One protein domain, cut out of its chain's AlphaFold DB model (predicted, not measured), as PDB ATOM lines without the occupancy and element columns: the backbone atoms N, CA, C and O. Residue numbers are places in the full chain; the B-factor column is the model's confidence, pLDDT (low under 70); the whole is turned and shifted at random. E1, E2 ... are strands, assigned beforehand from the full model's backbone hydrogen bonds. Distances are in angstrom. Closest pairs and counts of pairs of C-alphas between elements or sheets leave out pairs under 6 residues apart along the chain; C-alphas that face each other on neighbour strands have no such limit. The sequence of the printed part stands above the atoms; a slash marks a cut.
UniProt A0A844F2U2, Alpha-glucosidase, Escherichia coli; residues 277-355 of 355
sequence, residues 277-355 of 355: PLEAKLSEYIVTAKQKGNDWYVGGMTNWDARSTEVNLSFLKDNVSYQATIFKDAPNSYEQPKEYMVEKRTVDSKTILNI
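AT A GLANCE: This is residues 277 to 355 of the 355 residues of the protein "Alpha-glucosidase" of Escherichia coli (UniProt A0A844F2U2). Seven strands form a loose, incompletely closed barrel: the three-strand sheet E1-E2-E3 and the hairpin E5-E6 make one curved side with a gap between E3 and E5, and the small pair E4-E7 covers the other side. The printed part has 79 residues with seven named strands, E1 to E7 in chain order, and no named helix; the class is all strand. The sheets, E1-E2-E3, E4-E7 and E5-E6, are antiparallel. The whole is only just compact, close to loose, with a radius of gyration of the C-alphas of 13.4 A and spans of 40 by 28 by 20 A.

IN THESE COORDINATES: E1, residues 277 to 281, begins at C-alpha 277 (-10.902, -54.304, 36.403). E2 is residues 285 to 292, 23.2 A long, and E3 is residues 295 to 302, 24.0 A. E4 is residues 310 to 312. E5, residues 322 to 329, measures 21.9 A, and E6, residues 340 to 347, 20.8 A. E7, residues 352 to 354, ends at C-alpha 354 (-12.729, -38.295, 30.942).

HOW THE PARTS SIT: E1, E2 and E3 form a meander, each strand the antiparallel neighbour of the one before. E1 and E2 are a hairpin, with N 287 and O 279 2.7 A apart. E2 and E3 are a hairpin at 168 degrees, with N 290 and O 297 at 2.8 A. E3 and E5 are near each other. E5 and E6 are a hairpin, with N 324 and O 345 at 2.9 A. In E4 and E7, N 311 and O 353 are 2.8 A apart. The closest C-alphas of E1 and E4, Leu 278 and Val 311, are 7.6 A apart. E6 and E7 are apart.

THE WHOLE: The C-alphas of Asn 319 and Glu 335, the two farthest apart, are separated by 40.7 A. The printed part has no cut and no long link, and it ends at the chain's last residue, Ile 355. Mean pLDDT of the printed part is 97.6, and no printed residue is under 70.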
ATOM      1  N   PRO A 277     -11.979 -55.258  36.165       96.81
ATOM      2  CA  PRO A 277     -10.902 -54.304  36.403       96.81
ATOM      3  C   PRO A 277     -10.629 -53.535  35.106       96.81
ATOM      4  O   PRO A 277     -10.407 -54.162  34.069       96.81
ATOM      5  N   LEU A 278     -10.681 -52.204  35.153       97.81
ATOM      6  CA  LEU A 278     -10.448 -51.349  33.985       97.81
ATOM      7  C   LEU A 278      -9.031 -50.784  34.001       97.81
ATOM      8  O   LEU A 278      -8.296 -50.922  33.029       97.81
ATOM      9  N   GLU A 279      -8.637 -50.203  35.131       96.88
ATOM     10  CA  GLU A 279      -7.317 -49.616  35.325       96.88
ATOM     11  C   GLU A 279      -6.919 -49.741  36.797       96.88
ATOM     12  O   GLU A 279      -7.763 -49.621  37.684       96.88
ATOM     13  N   ALA A 280      -5.655 -50.030  37.087       97.38
ATOM     14  CA  ALA A 280      -5.217 -50.234  38.461       97.38
ATOM     15  C   ALA A 280      -3.699 -50.162  38.594       97.38
ATOM     16  O   ALA A 280      -2.968 -50.762  37.803       97.38
ATOM     17  N   LYS A 281      -3.236 -49.541  39.679       98.06
ATOM     18  CA  LYS A 281      -1.853 -49.634  40.143       98.06
ATOM     19  C   LYS A 281      -1.823 -49.641  41.670       98.06
ATOM     20  O   LYS A 281      -2.433 -48.791  42.317       98.06
ATOM     21  N   LEU A 282      -1.142 -50.641  42.237       98.12
ATOM     22  CA  LEU A 282      -1.087 -50.893  43.680       98.12
ATOM     23  C   LEU A 282      -0.687 -49.625  44.450       98.12
ATOM     24  O   LEU A 282       0.385 -49.088  44.201       98.12
ATOM     25  N   SER A 283      -1.505 -49.217  45.429       98.12
ATOM     26  CA  SER A 283      -1.305 -48.006  46.259       98.12
ATOM     27  C   SER A 283      -1.353 -46.668  45.509       98.12
ATOM     28  O   SER A 283      -1.037 -45.639  46.099       98.12
ATOM     29  N   GLU A 284      -1.740 -46.661  44.231       98.56
ATOM     30  CA  GLU A 284      -1.847 -45.433  43.438       98.56
ATOM     31  C   GLU A 284      -3.277 -45.176  42.973       98.56
ATOM     32  O   GLU A 284      -3.787 -44.089  43.205       98.56
ATOM     33  N   TYR A 285      -3.946 -46.139  42.332       98.62
ATOM     34  CA  TYR A 285      -5.331 -45.961  41.885       98.62
ATOM     35  C   TYR A 285      -6.014 -47.284  41.534       98.62
ATOM     36  O   TYR A 285      -5.362 -48.291  41.243       98.62
ATOM     37  N   ILE A 286      -7.349 -47.266  41.547       98.62
ATOM     38  CA  ILE A 286      -8.215 -48.386  41.165       98.62
ATOM     39  C   ILE A 286      -9.414 -47.842  40.396       98.62
ATOM     40  O   ILE A 286     -10.108 -46.962  40.896       98.62
ATOM     41  N   VAL A 287      -9.691 -48.418  39.229       98.62
ATOM     42  CA  VAL A 287     -10.912 -48.216  38.449       98.62
ATOM     43  C   VAL A 287     -11.501 -49.582  38.110       98.62
ATOM     44  O   VAL A 287     -10.872 -50.405  37.440       98.62
ATOM     45  N   THR A 288     -12.725 -49.840  38.566       98.38
ATOM     46  CA  THR A 288     -13.435 -51.095  38.286       98.38
ATOM     47  C   THR A 288     -14.860 -50.822  37.835       98.38
ATOM     48  O   THR A 288     -15.546 -49.970  38.394       98.38
ATOM     49  N   ALA A 289     -15.326 -51.601  36.863       98.62
ATOM     50  CA  ALA A 289     -16.735 -51.696  36.514       98.62
ATOM     51  C   ALA A 289     -17.337 -52.970  37.116       98.62
ATOM     52  O   ALA A 289     -16.732 -54.044  37.052       98.62
ATOM     53  N   LYS A 290     -18.536 -52.873  37.685       98.69
ATOM     54  CA  LYS A 290     -19.313 -54.017  38.166       98.69
ATOM     55  C   LYS A 290     -20.728 -53.970  37.602       98.69
ATOM     56  O   LYS A 290     -21.307 -52.900  37.438       98.69
ATOM     57  N   GLN A 291     -21.261 -55.141  37.271       98.62
ATOM     58  CA  GLN A 291     -22.575 -55.300  36.659       98.62
ATOM     59  C   GLN A 291     -23.543 -55.957  37.634       98.62
ATOM     60  O   GLN A 291     -23.193 -56.949  38.284       98.62
ATOM     61  N   LYS A 292     -24.779 -55.457  37.666       98.31
ATOM     62  CA  LYS A 292     -25.915 -56.139  38.279       98.31
ATOM     63  C   LYS A 292     -27.110 -56.104  37.334       98.31
ATOM     64  O   LYS A 292     -27.622 -55.038  37.011       98.31
ATOM     65  N   GLY A 293     -27.552 -57.270  36.870       97.44
ATOM     66  CA  GLY A 293     -28.560 -57.370  35.823       97.44
ATOM     67  C   GLY A 293     -28.125 -56.599  34.573       97.44
ATOM     68  O   GLY A 293     -27.105 -56.908  33.957       97.44
ATOM     69  N   ASN A 294     -28.896 -55.576  34.206       96.62
ATOM     70  CA  ASN A 294     -28.594 -54.719  33.056       96.62
ATOM     71  C   ASN A 294     -27.809 -53.453  33.423       96.62
ATOM     72  O   ASN A 294     -27.324 -52.774  32.517       96.62
ATOM     73  N   ASP A 295     -27.672 -53.155  34.714       98.06
ATOM     74  CA  ASP A 295     -27.062 -51.924  35.195       98.06
ATOM     75  C   ASP A 295     -25.566 -52.115  35.443       98.06
ATOM     76  O   ASP A 295     -25.097 -53.182  35.856       98.06
ATOM     77  N   TRP A 296     -24.817 -51.049  35.185       98.62
ATOM     78  CA  TRP A 296     -23.375 -50.989  35.369       98.62
ATOM     79  C   TRP A 296     -23.011 -49.866  36.325       98.62
ATOM     80  O   TRP A 296     -23.551 -48.764  36.249       98.62
ATOM     81  N   TYR A 297     -22.050 -50.155  37.191       98.75
ATOM     82  CA  TYR A 297     -21.517 -49.239  38.184       98.75
ATOM     83  C   TYR A 297     -20.011 -49.174  37.993       98.75
ATOM     84  O   TYR A 297     -19.357 -50.212  37.879       98.75
ATOM     85  N   VAL A 298     -19.457 -47.966  37.951       98.75
ATOM     86  CA  VAL A 298     -18.012 -47.747  37.842       98.75
ATOM     87  C   VAL A 298     -17.553 -47.013  39.090       98.75
ATOM     88  O   VAL A 298     -18.096 -45.963  39.423       98.75
ATOM     89  N   GLY A 299     -16.578 -47.586  39.789       98.44
ATOM     90  CA  GLY A 299     -15.906 -46.949  40.914       98.44
ATOM     91  C   GLY A 299     -14.474 -46.627  40.529       98.44
ATOM     92  O   GLY A 299     -13.781 -47.496  39.997       98.44
ATOM     93  N   GLY A 300     -14.051 -45.397  40.804       98.19
ATOM     94  CA  GLY A 300     -12.685 -44.924  40.626       98.19
ATOM     95  C   GLY A 300     -12.204 -44.207  41.882       98.19
ATOM     96  O   GLY A 300     -12.929 -43.371  42.415       98.19
ATOM     97  N   MET A 301     -11.000 -44.531  42.348       97.88
ATOM     98  CA  MET A 301     -10.316 -43.795  43.415       97.88
ATOM     99  C   MET A 301      -8.810 -43.740  43.157       97.88
ATOM    100  O   MET A 301      -8.246 -44.643  42.530       97.88
ATOM    101  N   THR A 302      -8.159 -42.697  43.664       98.50
ATOM    102  CA  THR A 302      -6.706 -42.488  43.585       98.50
ATOM    103  C   THR A 302      -6.120 -42.333  44.992       98.50
ATOM    104  O   THR A 302      -6.842 -42.326  45.990       98.50
ATOM    105  N   ASN A 303      -4.798 -42.299  45.081       98.25
ATOM    106  CA  ASN A 303      -4.043 -41.936  46.271       98.25
ATOM    107  C   ASN A 303      -4.070 -40.403  46.468       98.25
ATOM    108  O   ASN A 303      -5.021 -39.736  46.077       98.25
ATOM    109  N   TRP A 304      -3.048 -39.824  47.099       97.38
ATOM    110  CA  TRP A 304      -2.959 -38.369  47.262       97.38
ATOM    111  C   TRP A 304      -2.615 -37.612  45.972       97.38
ATOM    112  O   TRP A 304      -2.791 -36.396  45.916       97.38
ATOM    113  N   ASP A 305      -2.146 -38.312  44.936       97.00
ATOM    114  CA  ASP A 305      -1.807 -37.694  43.661       97.00
ATOM    115  C   ASP A 305      -3.071 -37.536  42.809       97.00
ATOM    116  O   ASP A 305      -3.742 -38.520  42.462       97.00
ATOM    117  N   ALA A 306      -3.376 -36.285  42.451       96.69
ATOM    118  CA  ALA A 306      -4.450 -35.965  41.520       96.69
ATOM    119  C   ALA A 306      -4.221 -36.678  40.182       96.69
ATOM    120  O   ALA A 306      -3.100 -36.750  39.670       96.69
ATOM    121  N   ARG A 307      -5.300 -37.209  39.608       96.12
ATOM    122  CA  ARG A 307      -5.229 -38.069  38.429       96.12
ATOM    123  C   ARG A 307      -6.422 -37.827  37.528       96.12
ATOM    124  O   ARG A 307      -7.515 -37.566  38.016       96.12
ATOM    125  N   SER A 308      -6.188 -37.975  36.233       95.31
ATOM    126  CA  SER A 308      -7.244 -38.097  35.235       95.31
ATOM    127  C   SER A 308      -7.216 -39.502  34.650       95.31
ATOM    128  O   SER A 308      -6.136 -40.077  34.487       95.31
ATOM    129  N   THR A 309      -8.382 -40.054  34.332       93.62
ATOM    130  CA  THR A 309      -8.511 -41.373  33.694       93.62
ATOM    131  C   THR A 309      -9.539 -41.333  32.568       93.62
ATOM    132  O   THR A 309     -10.524 -40.594  32.615       93.62
ATOM    133  N   GLU A 310      -9.297 -42.144  31.540       96.19
ATOM    134  CA  GLU A 310     -10.233 -42.365  30.443       96.19
ATOM    135  C   GLU A 310     -10.969 -43.689  30.663       96.19
ATOM    136  O   GLU A 310     -10.415 -44.778  30.504       96.19
ATOM    137  N   VAL A 311     -12.254 -43.614  31.000       97.56
ATOM    138  CA  VAL A 311     -13.094 -44.799  31.182       97.56
ATOM    139  C   VAL A 311     -13.795 -45.123  29.867       97.56
ATOM    140  O   VAL A 311     -14.809 -44.520  29.511       97.56
ATOM    141  N   ASN A 312     -13.257 -46.102  29.142       97.69
ATOM    142  CA  ASN A 312     -13.873 -46.637  27.930       97.69
ATOM    143  C   ASN A 312     -15.052 -47.561  28.287       97.69
ATOM    144  O   ASN A 312     -14.864 -48.622  28.887       97.69
ATOM    145  N   LEU A 313     -16.267 -47.182  27.878       98.31
ATOM    146  CA  LEU A 313     -17.500 -47.903  28.206       98.31
ATOM    147  C   LEU A 313     -17.831 -49.058  27.244       98.31
ATOM    148  O   LEU A 313     -18.965 -49.528  27.215       98.31
ATOM    149  N   SER A 314     -16.855 -49.577  26.497       98.06
ATOM    150  CA  SER A 314     -17.017 -50.720  25.572       98.06
ATOM    151  C   SER A 314     -17.501 -52.023  26.212       98.06
ATOM    152  O   SER A 314     -17.882 -52.952  25.505       98.06
ATOM    153  N   PHE A 315     -17.527 -52.110  27.543       97.81
ATOM    154  CA  PHE A 315     -18.156 -53.218  28.261       97.81
ATOM    155  C   PHE A 315     -19.694 -53.143  28.285       97.81
ATOM    156  O   PHE A 315     -20.340 -54.138  28.626       97.81
ATOM    157  N   LEU A 316     -20.282 -51.990  27.950       98.38
ATOM    158  CA  LEU A 316     -21.723 -51.838  27.776       98.38
ATOM    159  C   LEU A 316     -22.199 -52.597  26.535       98.38
ATOM    160  O   LEU A 316     -21.443 -52.864  25.603       98.38
ATOM    161  N   LYS A 317     -23.486 -52.947  26.512       97.69
ATOM    162  CA  LYS A 317     -24.066 -53.670  25.381       97.69
ATOM    163  C   LYS A 317     -24.123 -52.776  24.139       97.69
ATOM    164  O   LYS A 317     -24.616 -51.651  24.202       97.69
ATOM    165  N   ASP A 318     -23.691 -53.316  23.003       97.31
ATOM    166  CA  ASP A 318     -23.758 -52.622  21.719       97.31
ATOM    167  C   ASP A 318     -25.178 -52.200  21.343       97.31
ATOM    168  O   ASP A 318     -26.142 -52.951  21.513       97.31
ATOM    169  N   ASN A 319     -25.278 -50.997  20.771       95.69
ATOM    170  CA  ASN A 319     -26.529 -50.372  20.328       95.69
ATOM    171  C   ASN A 319     -27.578 -50.204  21.444       95.69
ATOM    172  O   ASN A 319     -28.775 -50.151  21.164       95.69
ATOM    173  N   VAL A 320     -27.142 -50.112  22.705       98.06
ATOM    174  CA  VAL A 320     -27.995 -49.762  23.843       98.06
ATOM    175  C   VAL A 320     -27.532 -48.432  24.424       98.06
ATOM    176  O   VAL A 320     -26.350 -48.242  24.701       98.06
ATOM    177  N   SER A 321     -28.476 -47.511  24.612       97.88
ATOM    178  CA  SER A 321     -28.242 -46.253  25.318       97.88
ATOM    179  C   SER A 321     -28.558 -46.408  26.801       97.88
ATOM    180  O   SER A 321     -29.591 -46.967  27.171       97.88
ATOM    181  N   TYR A 322     -27.689 -45.859  27.637       98.44
ATOM    182  CA  TYR A 322     -27.799 -45.858  29.091       98.44
ATOM    183  C   TYR A 322     -27.868 -44.421  29.600       98.44
ATOM    184  O   TYR A 322     -27.303 -43.516  28.985       98.44
ATOM    185  N   GLN A 323     -28.523 -44.206  30.741       98.25
ATOM    186  CA  GLN A 323     -28.430 -42.941  31.467       98.25
ATOM    187  C   GLN A 323     -27.403 -43.071  32.586       98.25
ATOM    188  O   GLN A 323     -27.635 -43.771  33.568       98.25
ATOM    189  N   ALA A 324     -26.273 -42.388  32.433       98.25
ATOM    190  CA  ALA A 324     -25.247 -42.318  33.458       98.25
ATOM    191  C   ALA A 324     -25.562 -41.184  34.441       98.25
ATOM    192  O   ALA A 324     -25.880 -40.069  34.022       98.25
ATOM    193  N   THR A 325     -25.437 -41.468  35.739       98.44
ATOM    194  CA  THR A 325     -25.319 -40.461  36.804       98.44
ATOM    195  C   THR A 325     -23.903 -40.562  37.357       98.44
ATOM    196  O   THR A 325     -23.503 -41.630  37.812       98.44
ATOM    197  N   ILE A 326     -23.138 -39.481  37.263       98.50
ATOM    198  CA  ILE A 326     -21.699 -39.454  37.526       98.50
ATOM    199  C   ILE A 326     -21.458 -38.548  38.728       98.50
ATOM    200  O   ILE A 326     -21.673 -37.341  38.632       98.50
ATOM    201  N   PHE A 327     -21.007 -39.139  39.833       98.50
ATOM    202  CA  PHE A 327     -20.473 -38.419  40.987       98.50
ATOM    203  C   PHE A 327     -18.970 -38.261  40.782       98.50
ATOM    204  O   PHE A 327     -18.270 -39.258  40.601       98.50
ATOM    205  N   LYS A 328     -18.490 -37.021  40.767       97.88
ATOM    206  CA  LYS A 328     -17.070 -36.710  40.592       97.88
ATOM    207  C   LYS A 328     -16.660 -35.562  41.492       97.88
ATOM    208  O   LYS A 328     -17.496 -34.747  41.885       97.88
ATOM    209  N   ASP A 329     -15.372 -35.490  41.781       98.38
ATOM    210  CA  ASP A 329     -14.818 -34.390  42.552       98.38
ATOM    211  C   ASP A 329     -15.039 -33.057  41.824       98.38
ATOM    212  O   ASP A 329     -14.977 -32.961  40.595       98.38
ATOM    213  N   ALA A 330     -15.377 -32.033  42.601       97.50
ATOM    214  CA  ALA A 330     -15.459 -30.662  42.135       97.50
ATOM    215  C   ALA A 330     -14.036 -30.095  41.951       97.50
ATOM    216  O   ALA A 330     -13.082 -30.595  42.553       97.50
ATOM    217  N   PRO A 331     -13.859 -29.009  41.174       96.19
ATOM    218  CA  PRO A 331     -12.540 -28.408  40.962       96.19
ATOM    219  C   PRO A 331     -11.774 -28.041  42.245       96.19
ATOM    220  O   PRO A 331     -10.549 -27.975  42.211       96.19
ATOM    221  N   ASN A 332     -12.467 -27.801  43.365       95.88
ATOM    222  CA  ASN A 332     -11.862 -27.442  44.649       95.88
ATOM    223  C   ASN A 332     -11.832 -28.589  45.678       95.88
ATOM    224  O   ASN A 332     -11.434 -28.344  46.815       95.88
ATOM    225  N   SER A 333     -12.219 -29.825  45.326       97.00
ATOM    226  CA  SER A 333     -12.330 -30.925  46.300       97.00
ATOM    227  C   SER A 333     -11.011 -31.273  46.993       97.00
ATOM    228  O   SER A 333     -11.022 -31.886  48.053       97.00
ATOM    229  N   TYR A 334      -9.872 -30.863  46.429       94.06
ATOM    230  CA  TYR A 334      -8.573 -30.964  47.095       94.06
ATOM    231  C   TYR A 334      -8.513 -30.146  48.400       94.06
ATOM    232  O   TYR A 334      -7.964 -30.614  49.392       94.06
ATOM    233  N   GLU A 335      -9.101 -28.946  48.413       96.44
ATOM    234  CA  GLU A 335      -9.161 -28.062  49.589       96.44
ATOM    235  C   GLU A 335     -10.469 -28.224  50.369       96.44
ATOM    236  O   GLU A 335     -10.497 -28.026  51.581       96.44
ATOM    237  N   GLN A 336     -11.557 -28.589  49.684       97.69
ATOM    238  CA  GLN A 336     -12.885 -28.782  50.265       97.69
ATOM    239  C   GLN A 336     -13.409 -30.193  49.962       97.69
ATOM    240  O   GLN A 336     -14.278 -30.362  49.107       97.69
ATOM    241  N   PRO A 337     -12.947 -31.238  50.672       98.00
ATOM    242  CA  PRO A 337     -13.185 -32.631  50.270       98.00
ATOM    243  C   PRO A 337     -14.644 -33.090  50.308       98.00
ATOM    244  O   PRO A 337     -14.972 -34.167  49.817       98.00
ATOM    245  N   LYS A 338     -15.538 -32.278  50.878       98.12
ATOM    246  CA  LYS A 338     -16.986 -32.507  50.865       98.12
ATOM    247  C   LYS A 338     -17.663 -32.029  49.584       98.12
ATOM    248  O   LYS A 338     -18.796 -32.440  49.349       98.12
ATOM    249  N   GLU A 339     -17.031 -31.153  48.804       98.12
ATOM    250  CA  GLU A 339     -17.572 -30.694  47.528       98.12
ATOM    251  C   GLU A 339     -17.438 -31.783  46.464       98.12
ATOM    252  O   GLU A 339     -16.436 -32.494  46.392       98.12
ATOM    253  N   TYR A 340     -18.476 -31.923  45.649       98.25
ATOM    254  CA  TYR A 340     -18.555 -32.860  44.536       98.25
ATOM    255  C   TYR A 340     -19.576 -32.335  43.522       98.25
ATOM    256  O   TYR A 340     -20.379 -31.445  43.814       98.25
ATOM    257  N   MET A 341     -19.551 -32.893  42.318       98.00
ATOM    258  CA  MET A 341     -20.494 -32.591  41.250       98.00
ATOM    259  C   MET A 341     -21.254 -33.846  40.836       98.00
ATOM    260  O   MET A 341     -20.699 -34.946  40.817       98.00
ATOM    261  N   VAL A 342     -22.510 -33.651  40.431       98.31
ATOM    262  CA  VAL A 342     -23.334 -34.695  39.821       98.31
ATOM    263  C   VAL A 342     -23.661 -34.314  38.387       98.31
ATOM    264  O   VAL A 342     -24.285 -33.287  38.126       98.31
ATOM    265  N   GLU A 343     -23.262 -35.164  37.449       97.44
ATOM    266  CA  GLU A 343     -23.559 -35.020  36.025       97.44
ATOM    267  C   GLU A 343     -24.488 -36.149  35.573       97.44
ATOM    268  O   GLU A 343     -24.284 -37.312  35.918       97.44
ATOM    269  N   LYS A 344     -25.510 -35.816  34.779       97.94
ATOM    270  CA  LYS A 344     -26.367 -36.802  34.113       97.94
ATOM    271  C   LYS A 344     -26.185 -36.697  32.613       97.94
ATOM    272  O   LYS A 344     -26.331 -35.611  32.056       97.94
ATOM    273  N   ARG A 345     -25.903 -37.819  31.957       97.75
ATOM    274  CA  ARG A 345     -25.740 -37.860  30.501       97.75
ATOM    275  C   ARG A 345     -26.095 -39.218  29.925       97.75
ATOM    276  O   ARG A 345     -25.925 -40.249  30.573       97.75
ATOM    277  N   THR A 346     -26.523 -39.209  28.671       98.50
ATOM    278  CA  THR A 346     -26.695 -40.437  27.899       98.50
ATOM    279  C   THR A 346     -25.334 -40.937  27.416       98.50
ATOM    280  O   THR A 346     -24.513 -40.148  26.944       98.50
ATOM    281  N   VAL A 347     -25.099 -42.240  27.561       98.50
ATOM    282  CA  VAL A 347     -23.867 -42.933  27.157       98.50
ATOM    283  C   VAL A 347     -24.194 -44.242  26.434       98.50
ATOM    284  O   VAL A 347     -25.306 -44.760  26.537       98.50
ATOM    285  N   ASP A 348     -23.222 -44.783  25.710       98.56
ATOM    286  CA  ASP A 348     -23.297 -46.065  25.000       98.56
ATOM    287  C   ASP A 348     -21.935 -46.791  25.003       98.56
ATOM    288  O   ASP A 348     -20.965 -46.297  25.583       98.56
ATOM    289  N   SER A 349     -21.841 -47.948  24.335       98.38
ATOM    290  CA  SER A 349     -20.600 -48.738  24.260       98.38
ATOM    291  C   SER A 349     -19.430 -48.027  23.560       98.38
ATOM    292  O   SER A 349     -18.292 -48.483  23.646       98.38
ATOM    293  N   LYS A 350     -19.663 -46.892  22.887       98.31
ATOM    294  CA  LYS A 350     -18.631 -46.096  22.195       98.31
ATOM    295  C   LYS A 350     -18.185 -44.882  23.006       98.31
ATOM    296  O   LYS A 350     -17.263 -44.177  22.600       98.31
ATOM    297  N   THR A 351     -18.847 -44.612  24.125       98.50
ATOM    298  CA  THR A 351     -18.553 -43.461  24.970       98.50
ATOM    299  C   THR A 351     -17.248 -43.673  25.739       98.50
ATOM    300  O   THR A 351     -17.022 -44.727  26.334       98.50
ATOM    301  N   ILE A 352     -16.411 -42.634  25.767       98.06
ATOM    302  CA  ILE A 352     -15.234 -42.527  26.636       98.06
ATOM    303  C   ILE A 352     -15.509 -41.390  27.620       98.06
ATOM    304  O   ILE A 352     -15.844 -40.278  27.204       98.06
ATOM    305  N   LEU A 353     -15.428 -41.679  28.918       97.00
ATOM    306  CA  LEU A 353     -15.557 -40.671  29.968       97.00
ATOM    307  C   LEU A 353     -14.168 -40.214  30.407       97.00
ATOM    308  O   LEU A 353     -13.362 -41.044  30.807       97.00
ATOM    309  N   ASN A 354     -13.930 -38.905  30.378       95.12
ATOM    310  CA  ASN A 354     -12.729 -38.295  30.942       95.12
ATOM    311  C   ASN A 354     -13.083 -37.802  32.342       95.12
ATOM    312  O   ASN A 354     -13.888 -36.870  32.469       95.12
ATOM    313  N   ILE A 355     -12.547 -38.474  33.357       91.19
ATOM    314  CA  ILE A 355     -12.804 -38.192  34.774       91.19
ATOM    315  C   ILE A 355     -11.538 -37.660  35.422       91.19
ATOM    316  O   ILE A 355     -10.459 -38.244  35.154       91.19
TER     317      ILE A 355